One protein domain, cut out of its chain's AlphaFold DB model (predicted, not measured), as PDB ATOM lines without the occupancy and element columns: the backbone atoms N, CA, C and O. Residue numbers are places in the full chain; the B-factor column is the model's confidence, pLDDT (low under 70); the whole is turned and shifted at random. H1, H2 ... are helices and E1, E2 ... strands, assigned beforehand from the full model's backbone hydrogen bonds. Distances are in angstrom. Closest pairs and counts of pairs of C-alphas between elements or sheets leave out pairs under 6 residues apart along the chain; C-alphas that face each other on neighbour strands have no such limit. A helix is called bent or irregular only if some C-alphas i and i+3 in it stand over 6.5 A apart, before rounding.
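Overview. This is residues 141 to 237 of the 254 residues of the protein "DNA repair protein RadC" of Desulfallas geothermicus DSM 3669 (UniProt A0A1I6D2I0). Two helical hairpins, H1 with H2 and H4 with H5, pack side by side, with H2, the longest helix, touching both helices of the second hairpin. The short strands E1 and E2 pair at one side, and little H3 lies off the last residues of H2. The printed part has 97 residues, in the order E1 H1 H2 H3 H4 H5 E2, with an antiparallel sheet E1 - E2; it is mostly helix. It is compact, with a radius of gyration of the C-alphas of 14.0 A and spans of 43 by 29 by 22 A.

Arrangement. E1, residues 141 to 143, is antiparallel to E2, residues 233 to 236; N 142 and O 234, 3.1 A apart, are within hydrogen-bond range. H1, residues 144 to 159, and H2, residues 166 to 186, touch as a hairpin, closest at the C-alphas of Tyr 152 and Ile 172, 5.9 A. H2 touches H4, residues 204 to 210, with residues 171 to 178 alone, closest at C-alphas 174 and 204, 6.1 A. H4 and H5, residues 216 to 227, form a hairpin, closest at C-alphas 205 and 226, 5.2 A. H2 and H5 only just touch, with 3 pairs of C-alphas within 8 A, closest at 167 and 218, 7.8 A. In H1, H4 and H5 every O i to N i+4 pair is within hydrogen-bond range; in H2, 15 of 17.

Along the chain. E1 begins at C-alpha 141 (214.725, 243.965, 221.816). H1 measures 21.9 A, H2 28.9 A and H5 16.7 A. H2 has a kink of 36 degrees near residue 180 and is irregular, C-alphas 181 and 184 being 7.1 A apart. H3 is residues 190 to 193. E2 ends at C-alpha 236 (213.638, 250.135, 224.064).

Size, cuts and confidence. The C-alphas farthest apart, those of Glu 163 and Phe 195, are 44.0 A apart. The printed part has no cut and no long link. Residues 163 to 164 have pLDDT under 70.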
ATOM      1  N   LYS A 141     214.835 244.148 223.262       91.44
ATOM      2  CA  LYS A 141     214.725 243.965 221.816       91.44
ATOM      3  C   LYS A 141     213.415 243.251 221.538       91.44
ATOM      4  O   LYS A 141     213.265 242.094 221.911       91.44
ATOM      5  N   THR A 142     212.478 243.936 220.901       91.31
ATOM      6  CA  THR A 142     211.156 243.368 220.623       91.31
ATOM      7  C   THR A 142     210.588 243.905 219.315       91.31
ATOM      8  O   THR A 142     211.067 244.911 218.787       91.31
ATOM      9  N   SER A 143     209.589 243.220 218.771       91.69
ATOM     10  CA  SER A 143     208.921 243.627 217.536       91.69
ATOM     11  C   SER A 143     207.848 244.683 217.806       91.69
ATOM     12  O   SER A 143     207.305 244.770 218.911       91.69
ATOM     13  N   GLY A 144     207.487 245.467 216.789       92.12
ATOM     14  CA  GLY A 144     206.354 246.387 216.898       92.12
ATOM     15  C   GLY A 144     205.037 245.679 217.219       92.12
ATOM     16  O   GLY A 144     204.194 246.250 217.904       92.12
ATOM     17  N   PHE A 145     204.866 244.426 216.782       91.44
ATOM     18  CA  PHE A 145     203.691 243.615 217.105       91.44
ATOM     19  C   PHE A 145     203.569 243.366 218.612       91.44
ATOM     20  O   PHE A 145     202.520 243.628 219.198       91.44
ATOM     21  N   GLU A 146     204.657 242.951 219.258       91.56
ATOM     22  CA  GLU A 146     204.672 242.713 220.705       91.56
ATOM     23  C   GLU A 146     204.492 244.011 221.505       91.56
ATOM     24  O   GLU A 146     203.785 244.025 222.511       91.56
ATOM     25  N   ILE A 147     205.026 245.139 221.019       92.88
ATOM     26  CA  ILE A 147     204.767 246.455 221.626       92.88
ATOM     27  C   ILE A 147     203.275 246.805 221.549       92.88
ATOM     28  O   ILE A 147     202.711 247.264 222.539       92.88
ATOM     29  N   LYS A 148     202.609 246.567 220.409       94.06
ATOM     30  CA  LYS A 148     201.159 246.795 220.274       94.06
ATOM     31  C   LYS A 148     200.351 245.922 221.229       94.06
ATOM     32  O   LYS A 148     199.448 246.440 221.879       94.06
ATOM     33  N   ARG A 149     200.687 244.632 221.346       93.38
ATOM     34  CA  ARG A 149     200.036 243.712 222.299       93.38
ATOM     35  C   ARG A 149     200.186 244.198 223.731       93.38
ATOM     36  O   ARG A 149     199.206 244.261 224.464       93.38
ATOM     37  N   PHE A 150     201.400 244.590 224.105       92.31
ATOM     38  CA  PHE A 150     201.679 245.118 225.432       92.31
ATOM     39  C   PHE A 150     200.893 246.405 225.715       92.31
ATOM     40  O   PHE A 150     200.236 246.507 226.750       92.31
ATOM     41  N   LEU A 151     200.896 247.360 224.777       92.88
ATOM     42  CA  LEU A 151     200.146 248.612 224.902       92.88
ATOM     43  C   LEU A 151     198.636 248.378 224.983       92.88
ATOM     44  O   LEU A 151     197.986 249.032 225.789       92.88
ATOM     45  N   TYR A 152     198.083 247.442 224.210       94.75
ATOM     46  CA  TYR A 152     196.674 247.057 224.311       94.75
ATOM     47  C   TYR A 152     196.328 246.588 225.731       94.75
ATOM     48  O   TYR A 152     195.467 247.179 226.382       94.75
ATOM     49  N   CYS A 153     197.064 245.603 226.258       91.69
ATOM     50  CA  CYS A 153     196.837 245.076 227.607       91.69
ATOM     51  C   CYS A 153     197.014 246.139 228.704       91.69
ATOM     52  O   CYS A 153     196.305 246.119 229.710       91.69
ATOM     53  N   PHE A 154     197.968 247.057 228.531       90.44
ATOM     54  CA  PHE A 154     198.196 248.156 229.467       90.44
ATOM     55  C   PHE A 154     197.059 249.183 229.427       90.44
ATOM     56  O   PHE A 154     196.522 249.541 230.472       90.44
ATOM     57  N   LEU A 155     196.658 249.637 228.237       91.06
ATOM     58  CA  LEU A 155     195.621 250.659 228.079       91.06
ATOM     59  C   LEU A 155     194.255 250.172 228.563       91.06
ATOM     60  O   LEU A 155     193.547 250.958 229.184       91.06
ATOM     61  N   VAL A 156     193.922 248.892 228.363       91.00
ATOM     62  CA  VAL A 156     192.714 248.278 228.944       91.00
ATOM     63  C   VAL A 156     192.724 248.379 230.471       91.00
ATOM     64  O   VAL A 156     191.720 248.736 231.069       91.00
ATOM     65  N   GLN A 157     193.859 248.121 231.127       88.31
ATOM     66  CA  GLN A 157     193.949 248.251 232.588       88.31
ATOM     67  C   GLN A 157     193.865 249.708 233.052       88.31
ATOM     68  O   GLN A 157     193.285 249.986 234.099       88.31
ATOM     69  N   VAL A 158     194.421 250.643 232.280       85.44
ATOM     70  CA  VAL A 158     194.349 252.082 232.573       85.44
ATOM     71  C   VAL A 158     192.926 252.623 232.403       85.44
ATOM     72  O   VAL A 158     192.478 253.418 233.230       85.44
ATOM     73  N   SER A 159     192.199 252.210 231.358       86.94
ATOM     74  CA  SER A 159     190.852 252.721 231.069       86.94
ATOM     75  C   SER A 159     189.826 252.333 232.133       86.94
ATOM     76  O   SER A 159     188.910 253.115 232.385       86.94
ATOM     77  N   LEU A 160     190.027 251.198 232.814       83.31
ATOM     78  CA  LEU A 160     189.207 250.773 233.955       83.31
ATOM     79  C   LEU A 160     189.249 251.758 235.130       83.31
ATOM     80  O   LEU A 160     188.301 251.803 235.907       83.31
ATOM     81  N   VAL A 161     190.332 252.530 235.270       78.12
ATOM     82  CA  VAL A 161     190.525 253.446 236.409       78.12
ATOM     83  C   VAL A 161     190.306 254.910 236.025       78.12
ATOM     84  O   VAL A 161     189.887 255.706 236.858       78.12
ATOM     85  N   LEU A 162     190.562 255.285 234.769       72.56
ATOM     86  CA  LEU A 162     190.455 256.669 234.284       72.56
ATOM     87  C   LEU A 162     189.081 257.041 233.688       72.56
ATOM     88  O   LEU A 162     189.021 257.954 232.868       72.56
ATOM     89  N   GLU A 163     188.001 256.350 234.069       66.81
ATOM     90  CA  GLU A 163     186.622 256.638 233.622       66.81
ATOM     91  C   GLU A 163     186.488 256.839 232.092       66.81
ATOM     92  O   GLU A 163     186.038 257.886 231.633       66.81
ATOM     93  N   HIS A 164     186.884 255.838 231.290       69.12
ATOM     94  CA  HIS A 164     186.621 255.770 229.836       69.12
ATOM     95  C   HIS A 164     186.884 257.075 229.062       69.12
ATOM     96  O   HIS A 164     185.977 257.769 228.591       69.12
ATOM     97  N   HIS A 165     188.164 257.422 228.899       82.44
ATOM     98  CA  HIS A 165     188.542 258.536 228.036       82.44
ATOM     99  C   HIS A 165     188.270 258.166 226.560       82.44
ATOM    100  O   HIS A 165     188.940 257.265 226.046       82.44
ATOM    101  N   PRO A 166     187.422 258.902 225.806       88.12
ATOM    102  CA  PRO A 166     186.958 258.469 224.478       88.12
ATOM    103  C   PRO A 166     188.077 258.167 223.472       88.12
ATOM    104  O   PRO A 166     187.998 257.233 222.674       88.12
ATOM    105  N   VAL A 167     189.159 258.953 223.516       89.12
ATOM    106  CA  VAL A 167     190.343 258.726 222.667       89.12
ATOM    107  C   VAL A 167     191.072 257.436 223.056       89.12
ATOM    108  O   VAL A 167     191.525 256.716 222.173       89.12
ATOM    109  N   VAL A 168     191.170 257.124 224.353       90.31
ATOM    110  CA  VAL A 168     191.815 255.894 224.836       90.31
ATOM    111  C   VAL A 168     190.981 254.685 224.429       90.31
ATOM    112  O   VAL A 168     191.539 253.756 223.856       90.31
ATOM    113  N   ASP A 169     189.660 254.729 224.617       92.19
ATOM    114  CA  ASP A 169     188.762 253.649 224.184       92.19
ATOM    115  C   ASP A 169     188.855 253.417 222.671       92.19
ATOM    116  O   ASP A 169     188.917 252.281 222.202       92.19
ATOM    117  N   THR A 170     188.947 254.494 221.885       94.19
ATOM    118  CA  THR A 170     189.127 254.375 220.434       94.19
ATOM    119  C   THR A 170     190.469 253.731 220.083       94.19
ATOM    120  O   THR A 170     190.510 252.836 219.242       94.19
ATOM    121  N   ILE A 171     191.565 254.121 220.746       95.12
ATOM    122  CA  ILE A 171     192.882 253.489 220.559       95.12
ATOM    123  C   ILE A 171     192.833 252.000 220.927       95.12
ATOM    124  O   ILE A 171     193.374 251.184 220.181       95.12
ATOM    125  N   ILE A 172     192.184 251.636 222.039       95.56
ATOM    126  CA  ILE A 172     192.020 250.243 222.480       95.56
ATOM    127  C   ILE A 172     191.301 249.431 221.401       95.56
ATOM    128  O   ILE A 172     191.830 248.412 220.966       95.56
ATOM    129  N   ASN A 173     190.163 249.922 220.904       95.56
ATOM    130  CA  ASN A 173     189.383 249.246 219.865       95.56
ATOM    131  C   ASN A 173     190.166 249.089 218.551       95.56
ATOM    132  O   ASN A 173     190.080 248.059 217.881       95.56
ATOM    133  N   LEU A 174     190.939 250.109 218.160       96.25
ATOM    134  CA  LEU A 174     191.791 250.048 216.971       96.25
ATOM    135  C   LEU A 174     192.925 249.034 217.141       96.25
ATOM    136  O   LEU A 174     193.216 248.277 216.214       96.25
ATOM    137  N   LEU A 175     193.557 248.998 218.317       96.25
ATOM    138  CA  LEU A 175     194.587 248.012 218.636       96.25
ATOM    139  C   LEU A 175     194.015 246.596 218.626       96.25
ATOM    140  O   LEU A 175     194.617 245.732 218.001       96.25
ATOM    141  N   GLU A 176     192.864 246.369 219.256       95.88
ATOM    142  CA  GLU A 176     192.197 245.065 219.292       95.88
ATOM    143  C   GLU A 176     191.939 244.532 217.877       95.88
ATOM    144  O   GLU A 176     192.409 243.448 217.531       95.88
ATOM    145  N   LYS A 177     191.287 245.335 217.024       94.31
ATOM    146  CA  LYS A 177     191.015 244.974 215.623       94.31
ATOM    147  C   LYS A 177     192.296 244.695 214.841       94.31
ATOM    148  O   LYS A 177     192.391 243.684 214.150       94.31
ATOM    149  N   ASN A 178     193.291 245.581 214.953       94.19
ATOM    150  CA  ASN A 178     194.559 245.419 214.244       94.19
ATOM    151  C   ASN A 178     195.282 244.143 214.687       94.19
ATOM    152  O   ASN A 178     195.798 243.415 213.843       94.19
ATOM    153  N   LEU A 179     195.304 243.867 215.994       93.50
ATOM    154  CA  LEU A 179     195.931 242.684 216.568       93.50
ATOM    155  C   LEU A 179     195.215 241.402 216.146       93.50
ATOM    156  O   LEU A 179     195.901 240.467 215.746       93.50
ATOM    157  N   ASP A 180     193.882 241.357 216.171       91.75
ATOM    158  CA  ASP A 180     193.114 240.180 215.747       91.75
ATOM    159  C   ASP A 180     193.349 239.850 214.264       91.75
ATOM    160  O   ASP A 180     193.636 238.700 213.917       91.75
ATOM    161  N   MET A 181     193.368 240.872 213.398       89.25
ATOM    162  CA  MET A 181     193.661 240.711 211.969       89.25
ATOM    163  C   MET A 181     195.057 240.140 211.706       89.25
ATOM    164  O   MET A 181     195.230 239.253 210.867       89.25
ATOM    165  N   ILE A 182     196.076 240.654 212.400       89.12
ATOM    166  CA  ILE A 182     197.470 240.268 212.146       89.12
ATOM    167  C   ILE A 182     197.935 239.085 213.004       89.12
ATOM    168  O   ILE A 182     199.004 238.538 212.726       89.12
ATOM    169  N   ARG A 183     197.149 238.648 214.000       86.81
ATOM    170  CA  ARG A 183     197.475 237.540 214.916       86.81
ATOM    171  C   ARG A 183     197.895 236.294 214.147       86.81
ATOM    172  O   ARG A 183     199.032 235.847 214.272       86.81
ATOM    173  N   ASN A 184     197.028 235.822 213.252       84.56
ATOM    174  CA  ASN A 184     197.268 234.611 212.459       84.56
ATOM    175  C   ASN A 184     198.512 234.720 211.563       84.56
ATOM    176  O   ASN A 184     199.070 233.705 211.149       84.56
ATOM    177  N   TYR A 185     198.937 235.935 211.207       87.56
ATOM    178  CA  TYR A 185     200.154 236.152 210.433       87.56
ATOM    179  C   TYR A 185     201.404 236.081 211.317       87.56
ATOM    180  O   TYR A 185     202.369 235.413 210.946       87.56
ATOM    181  N   TYR A 186     201.399 236.741 212.479       85.75
ATOM    182  CA  TYR A 186     202.561 236.807 213.371       85.75
ATOM    183  C   TYR A 186     202.756 235.561 214.245       85.75
ATOM    184  O   TYR A 186     203.891 235.304 214.638       85.75
ATOM    185  N   GLU A 187     201.714 234.756 214.470       84.62
ATOM    186  CA  GLU A 187     201.810 233.450 215.147       84.62
ATOM    187  C   GLU A 187     202.460 232.363 214.277       84.62
ATOM    188  O   GLU A 187     202.930 231.344 214.783       84.62
ATOM    189  N   LYS A 188     202.537 232.572 212.957       84.81
ATOM    190  CA  LYS A 188     203.233 231.641 212.065       84.81
ATOM    191  C   LYS A 188     204.750 231.712 212.275       84.81
ATOM    192  O   LYS A 188     205.310 232.811 212.352       84.81
ATOM    193  N   PRO A 189     205.456 230.564 212.218       86.19
ATOM    194  CA  PRO A 189     206.905 230.542 212.094       86.19
ATOM    195  C   PRO A 189     207.400 231.437 210.955       86.19
ATOM    196  O   PRO A 189     206.779 231.518 209.891       86.19
ATOM    197  N   TRP A 190     208.548 232.091 211.157       85.00
ATOM    198  CA  TRP A 190     209.026 233.140 210.251       85.00
ATOM    199  C   TRP A 190     209.143 232.688 208.787       85.00
ATOM    200  O   TRP A 190     208.828 233.468 207.894       85.00
ATOM    201  N   TYR A 191     209.522 231.430 208.542       87.25
ATOM    202  CA  TYR A 191     209.679 230.873 207.198       87.25
ATOM    203  C   TYR A 191     208.343 230.711 206.456       87.25
ATOM    204  O   TYR A 191     208.303 230.843 205.239       87.25
ATOM    205  N   LEU A 192     207.228 230.502 207.166       88.25
ATOM    206  CA  LEU A 192     205.895 230.464 206.550       88.25
ATOM    207  C   LEU A 192     205.381 231.863 206.194       88.25
ATOM    208  O   LEU A 192     204.571 232.016 205.278       88.25
ATOM    209  N   ARG A 193     205.861 232.898 206.892       87.75
ATOM    210  CA  ARG A 193     205.482 234.293 206.620       87.75
ATOM    211  C   ARG A 193     206.078 234.825 205.323       87.75
ATOM    212  O   ARG A 193     205.471 235.691 204.714       87.75
ATOM    213  N   VAL A 194     207.209 234.275 204.874       85.38
ATOM    214  CA  VAL A 194     207.840 234.639 203.590       85.38
ATOM    215  C   VAL A 194     206.908 234.354 202.405       85.38
ATOM    216  O   VAL A 194     206.921 235.086 201.422       85.38
ATOM    217  N   PHE A 195     206.067 233.324 202.520       89.69
ATOM    218  CA  PHE A 195     205.135 232.901 201.469       89.69
ATOM    219  C   PHE A 195     203.688 233.334 201.721       89.69
ATOM    220  O   PHE A 195     202.811 233.062 200.905       89.69
ATOM    221  N   THR A 196     203.415 233.983 202.854       86.62
ATOM    222  CA  THR A 196     202.077 234.469 203.197       86.62
ATOM    223  C   THR A 196     202.047 235.984 202.980       86.62
ATOM    224  O   THR A 196     202.874 236.679 203.569       86.62
ATOM    225  N   PRO A 197     201.107 236.535 202.195       86.69
ATOM    226  CA  PRO A 197     200.911 237.979 202.142       86.69
ATOM    227  C   PRO A 197     200.620 238.519 203.543       86.69
ATOM    228  O   PRO A 197     199.778 237.972 204.260       86.69
ATOM    229  N   LYS A 198     201.327 239.577 203.949       86.44
ATOM    230  CA  LYS A 198     201.005 240.282 205.190       86.44
ATOM    231  C   LYS A 198     199.600 240.886 205.039       86.44
ATOM    232  O   LYS A 198     199.366 241.535 204.017       86.44
ATOM    233  N   PRO A 199     198.685 240.679 206.003       87.00
ATOM    234  CA  PRO A 199     197.391 241.352 205.992       87.00
ATOM    235  C   PRO A 199     197.574 242.869 205.912       87.00
ATOM    236  O   PRO A 199     198.570 243.399 206.424       87.00
ATOM    237  N   ASP A 200     196.622 243.565 205.289       85.62
ATOM    238  CA  ASP A 200     196.563 245.019 205.412       85.62
ATOM    239  C   ASP A 200     196.372 245.422 206.889       85.62
ATOM    240  O   ASP A 200     196.046 244.599 207.750       85.62
ATOM    241  N   ASP A 201     196.656 246.680 207.221       84.94
ATOM    242  CA  ASP A 201     196.560 247.152 208.603       84.94
ATOM    243  C   ASP A 201     195.120 247.461 209.046       84.94
ATOM    244  O   ASP A 201     194.925 247.964 210.150       84.94
ATOM    245  N   GLY A 202     194.120 247.157 208.221       84.25
ATOM    246  CA  GLY A 202     192.699 247.344 208.489       84.25
ATOM    247  C   GLY A 202     192.279 248.804 208.538       84.25
ATOM    248  O   GLY A 202     191.267 249.107 209.152       84.25
ATOM    249  N   GLY A 203     193.080 249.721 207.982       90.50
ATOM    250  CA  GLY A 203     192.878 251.157 208.166       90.50
ATOM    251  C   GLY A 203     193.387 251.688 209.510       90.50
ATOM    252  O   GLY A 203     193.225 252.878 209.783       90.50
ATOM    253  N   PHE A 204     194.067 250.864 210.322       93.75
ATOM    254  CA  PHE A 204     194.577 251.233 211.649       93.75
ATOM    255  C   PHE A 204     195.342 252.559 211.649       93.75
ATOM    256  O   PHE A 204     195.044 253.444 212.451       93.75
ATOM    257  N   LYS A 205     196.308 252.738 210.736       94.12
ATOM    258  CA  LYS A 205     197.094 253.980 210.676       94.12
ATOM    259  C   LYS A 205     196.250 255.184 210.260       94.12
ATOM    260  O   LYS A 205     196.410 256.257 210.837       94.12
ATOM    261  N   SER A 206     195.369 255.023 209.272       94.75
ATOM    262  CA  SER A 206     194.501 256.111 208.804       94.75
ATOM    263  C   SER A 206     193.475 256.534 209.853       94.75
ATOM    264  O   SER A 206     193.239 257.727 210.020       94.75
ATOM    265  N   GLU A 207     192.901 255.581 210.588       96.00
ATOM    266  CA  GLU A 207     191.937 255.864 211.650       96.00
ATOM    267  C   GLU A 207     192.618 256.541 212.841       96.00
ATOM    268  O   GLU A 207     192.119 257.554 213.328       96.00
ATOM    269  N   LEU A 208     193.807 256.069 213.245       95.44
ATOM    270  CA  LEU A 208     194.623 256.742 214.259       95.44
ATOM    271  C   LEU A 208     194.965 258.183 213.866       95.44
ATOM    272  O   LEU A 208     194.831 259.083 214.691       95.44
ATOM    273  N   ALA A 209     195.365 258.421 212.614       93.88
ATOM    274  CA  ALA A 209     195.681 259.762 212.119       93.88
ATOM    275  C   ALA A 209     194.463 260.706 212.111       93.88
ATOM    276  O   ALA A 209     194.621 261.928 212.130       93.88
ATOM    277  N   GLY A 210     193.247 260.152 212.088       93.94
ATOM    278  CA  GLY A 210     192.000 260.904 212.210       93.94
ATOM    279  C   GLY A 210     191.664 261.332 213.642       93.94
ATOM    280  O   GLY A 210     190.812 262.207 213.824       93.94
ATOM    281  N   LEU A 211     192.316 260.756 214.660       93.94
ATOM    282  CA  LEU A 211     192.051 261.080 216.060       93.94
ATOM    283  C   LEU A 211     192.578 262.471 216.405       93.94
ATOM    284  O   LEU A 211     193.768 262.761 216.311       93.94
ATOM    285  N   LYS A 212     191.675 263.337 216.870       89.12
ATOM    286  CA  LYS A 212     192.015 264.669 217.373       89.12
ATOM    287  C   LYS A 212     191.970 264.664 218.893       89.12
ATOM    288  O   LYS A 212     190.967 264.281 219.485       89.12
ATOM    289  N   THR A 213     193.039 265.139 219.519       88.00
ATOM    290  CA  THR A 213     193.116 265.311 220.969       88.00
ATOM    291  C   THR A 213     193.922 266.561 221.301       88.00
ATOM    292  O   THR A 213     194.909 266.861 220.636       88.00
ATOM    293  N   SER A 214     193.495 267.309 222.319       88.12
ATOM    294  CA  SER A 214     194.285 268.406 222.896       88.12
ATOM    295  C   SER A 214     195.297 267.905 223.933       88.12
ATOM    296  O   SER A 214     196.148 268.666 224.396       88.12
ATOM    297  N   ASP A 215     195.218 266.625 224.303       86.94
ATOM    298  CA  ASP A 215     196.126 265.998 225.247       86.94
ATOM    299  C   ASP A 215     197.456 265.635 224.561       86.94
ATOM    300  O   ASP A 215     197.526 264.748 223.712       86.94
ATOM    301  N   ASN A 216     198.537 266.307 224.967       87.50
ATOM    302  CA  ASN A 216     199.883 266.102 224.422       87.50
ATOM    303  C   ASN A 216     200.431 264.675 224.646       87.50
ATOM    304  O   ASN A 216     201.172 264.169 223.807       87.50
ATOM    305  N   LEU A 217     200.084 264.008 225.754       85.88
ATOM    306  CA  LEU A 217     200.512 262.625 225.996       85.88
ATOM    307  C   LEU A 217     199.808 261.679 225.020       85.88
ATOM    308  O   LEU A 217     200.465 260.846 224.398       85.88
ATOM    309  N   LEU A 218     198.495 261.846 224.846       88.38
ATOM    310  CA  LEU A 218     197.716 261.036 223.909       88.38
ATOM    311  C   LEU A 218     198.116 261.305 222.455       88.38
ATOM    312  O   LEU A 218     198.240 260.358 221.689       88.38
ATOM    313  N   SER A 219     198.397 262.558 222.087       90.19
ATOM    314  CA  SER A 219     198.910 262.898 220.751       90.19
ATOM    315  C   SER A 219     200.215 262.158 220.452       90.19
ATOM    316  O   SER A 219     200.336 261.516 219.415       90.19
ATOM    317  N   ARG A 220     201.168 262.165 221.394       89.50
ATOM    318  CA  ARG A 220     202.442 261.443 221.238       89.50
ATOM    319  C   ARG A 220     202.253 259.933 221.144       89.50
ATOM    320  O   ARG A 220     202.977 259.281 220.399       89.50
ATOM    321  N   LEU A 221     201.310 259.376 221.905       90.00
ATOM    322  CA  LEU A 221     200.973 257.955 221.831       90.00
ATOM    323  C   LEU A 221     200.411 257.592 220.450       90.00
ATOM    324  O   LEU A 221     200.847 256.604 219.864       90.00
ATOM    325  N   VAL A 222     199.488 258.399 219.920       93.12
ATOM    326  CA  VAL A 222     198.931 258.223 218.569       93.12
ATOM    327  C   VAL A 222     200.044 258.270 217.521       93.12
ATOM    328  O   VAL A 222     200.170 257.334 216.730       93.12
ATOM    329  N   ASP A 223     200.913 259.282 217.569       92.56
ATOM    330  CA  ASP A 223     202.045 259.413 216.643       92.56
ATOM    331  C   ASP A 223     202.986 258.200 216.713       92.56
ATOM    332  O   ASP A 223     203.398 257.655 215.685       92.56
ATOM    333  N   ALA A 224     203.297 257.736 217.928       91.12
ATOM    334  CA  ALA A 224     204.137 256.564 218.140       91.12
ATOM    335  C   ALA A 224     203.500 255.292 217.559       91.12
ATOM    336  O   ALA A 224     204.190 254.515 216.901       91.12
ATOM    337  N   LEU A 225     202.191 255.089 217.749       93.88
ATOM    338  CA  LEU A 225     201.460 253.933 217.221       93.88
ATOM    339  C   LEU A 225     201.376 253.932 215.688       93.88
ATOM    340  O   LEU A 225     201.492 252.867 215.078       93.88
ATOM    341  N   ILE A 226     201.235 255.101 215.055       93.62
ATOM    342  CA  ILE A 226     201.239 255.238 213.587       93.62
ATOM    343  C   ILE A 226     202.594 254.816 213.001       93.62
ATOM    344  O   ILE A 226     202.653 254.135 211.972       93.62
ATOM    345  N   GLN A 227     203.690 255.185 213.671       91.75
ATOM    346  CA  GLN A 227     205.057 254.848 213.256       91.75
ATOM    347  C   GLN A 227     205.462 253.403 213.600       91.75
ATOM    348  O   GLN A 227     206.505 252.924 213.145       91.75
ATOM    349  N   LEU A 228     204.655 252.693 214.393       91.69
ATOM    350  CA  LEU A 228     204.975 251.368 214.907       91.69
ATOM    351  C   LEU A 228     204.636 250.262 213.896       91.69
ATOM    352  O   LEU A 228     203.512 249.758 213.808       91.69
ATOM    353  N   GLU A 229     205.645 249.849 213.136       89.06
ATOM    354  CA  GLU A 229     205.557 248.733 212.191       89.06
ATOM    355  C   GLU A 229     205.725 247.380 212.890       89.06
ATOM    356  O   GLU A 229     206.685 247.166 213.625       89.06
ATOM    357  N   GLY A 230     204.803 246.444 212.642       85.50
ATOM    358  CA  GLY A 230     204.735 245.178 213.385       85.50
ATOM    359  C   GLY A 230     205.960 244.265 213.238       85.50
ATOM    360  O   GLY A 230     206.337 243.582 214.182       85.50
ATOM    361  N   ASP A 231     206.588 244.253 212.065       85.69
ATOM    362  CA  ASP A 231     207.749 243.431 211.693       85.69
ATOM    363  C   ASP A 231     209.096 244.095 211.994       85.69
ATOM    364  O   ASP A 231     210.134 243.431 211.983       85.69
ATOM    365  N   ARG A 232     209.091 245.392 212.307       90.06
ATOM    366  CA  ARG A 232     210.303 246.107 212.682       90.06
ATOM    367  C   ARG A 232     210.695 245.745 214.110       90.06
ATOM    368  O   ARG A 232     209.864 245.726 215.016       90.06
ATOM    369  N   ASN A 233     211.986 245.494 214.309       92.25
ATOM    370  CA  ASN A 233     212.561 245.316 215.636       92.25
ATOM    371  C   ASN A 233     212.951 246.670 216.230       92.25
ATOM    372  O   ASN A 233     213.596 247.498 215.580       92.25
ATOM    373  N   PHE A 234     212.600 246.857 217.492       92.06
ATOM    374  CA  PHE A 234     212.878 248.047 218.276       92.06
ATOM    375  C   PHE A 234     213.785 247.694 219.446       92.06
ATOM    376  O   PHE A 234     213.783 246.573 219.951       92.06
ATOM    377  N   LYS A 235     214.572 248.683 219.869       93.31
ATOM    378  CA  LYS A 235     215.428 248.608 221.047       93.31
ATOM    379  C   LYS A 235     214.955 249.668 222.033       93.31
ATOM    380  O   LYS A 235     215.198 250.855 221.814       93.31
ATOM    381  N   ILE A 236     214.263 249.244 223.083       89.50
ATOM    382  CA  ILE A 236     213.638 250.135 224.064       89.50
ATOM    383  C   ILE A 236     214.435 250.066 225.359       89.50
ATOM    384  O   ILE A 236     214.819 248.984 225.786       89.50
ATOM    385  N   GLN A 237     214.695 251.224 225.960       89.56
ATOM    386  CA  GLN A 237     215.351 251.339 227.264       89.56
ATOM    387  C   GLN A 237     214.316 251.794 228.302       89.56
ATOM    388  O   GLN A 237     213.602 252.758 227.995       89.56
TER     389      GLN A 237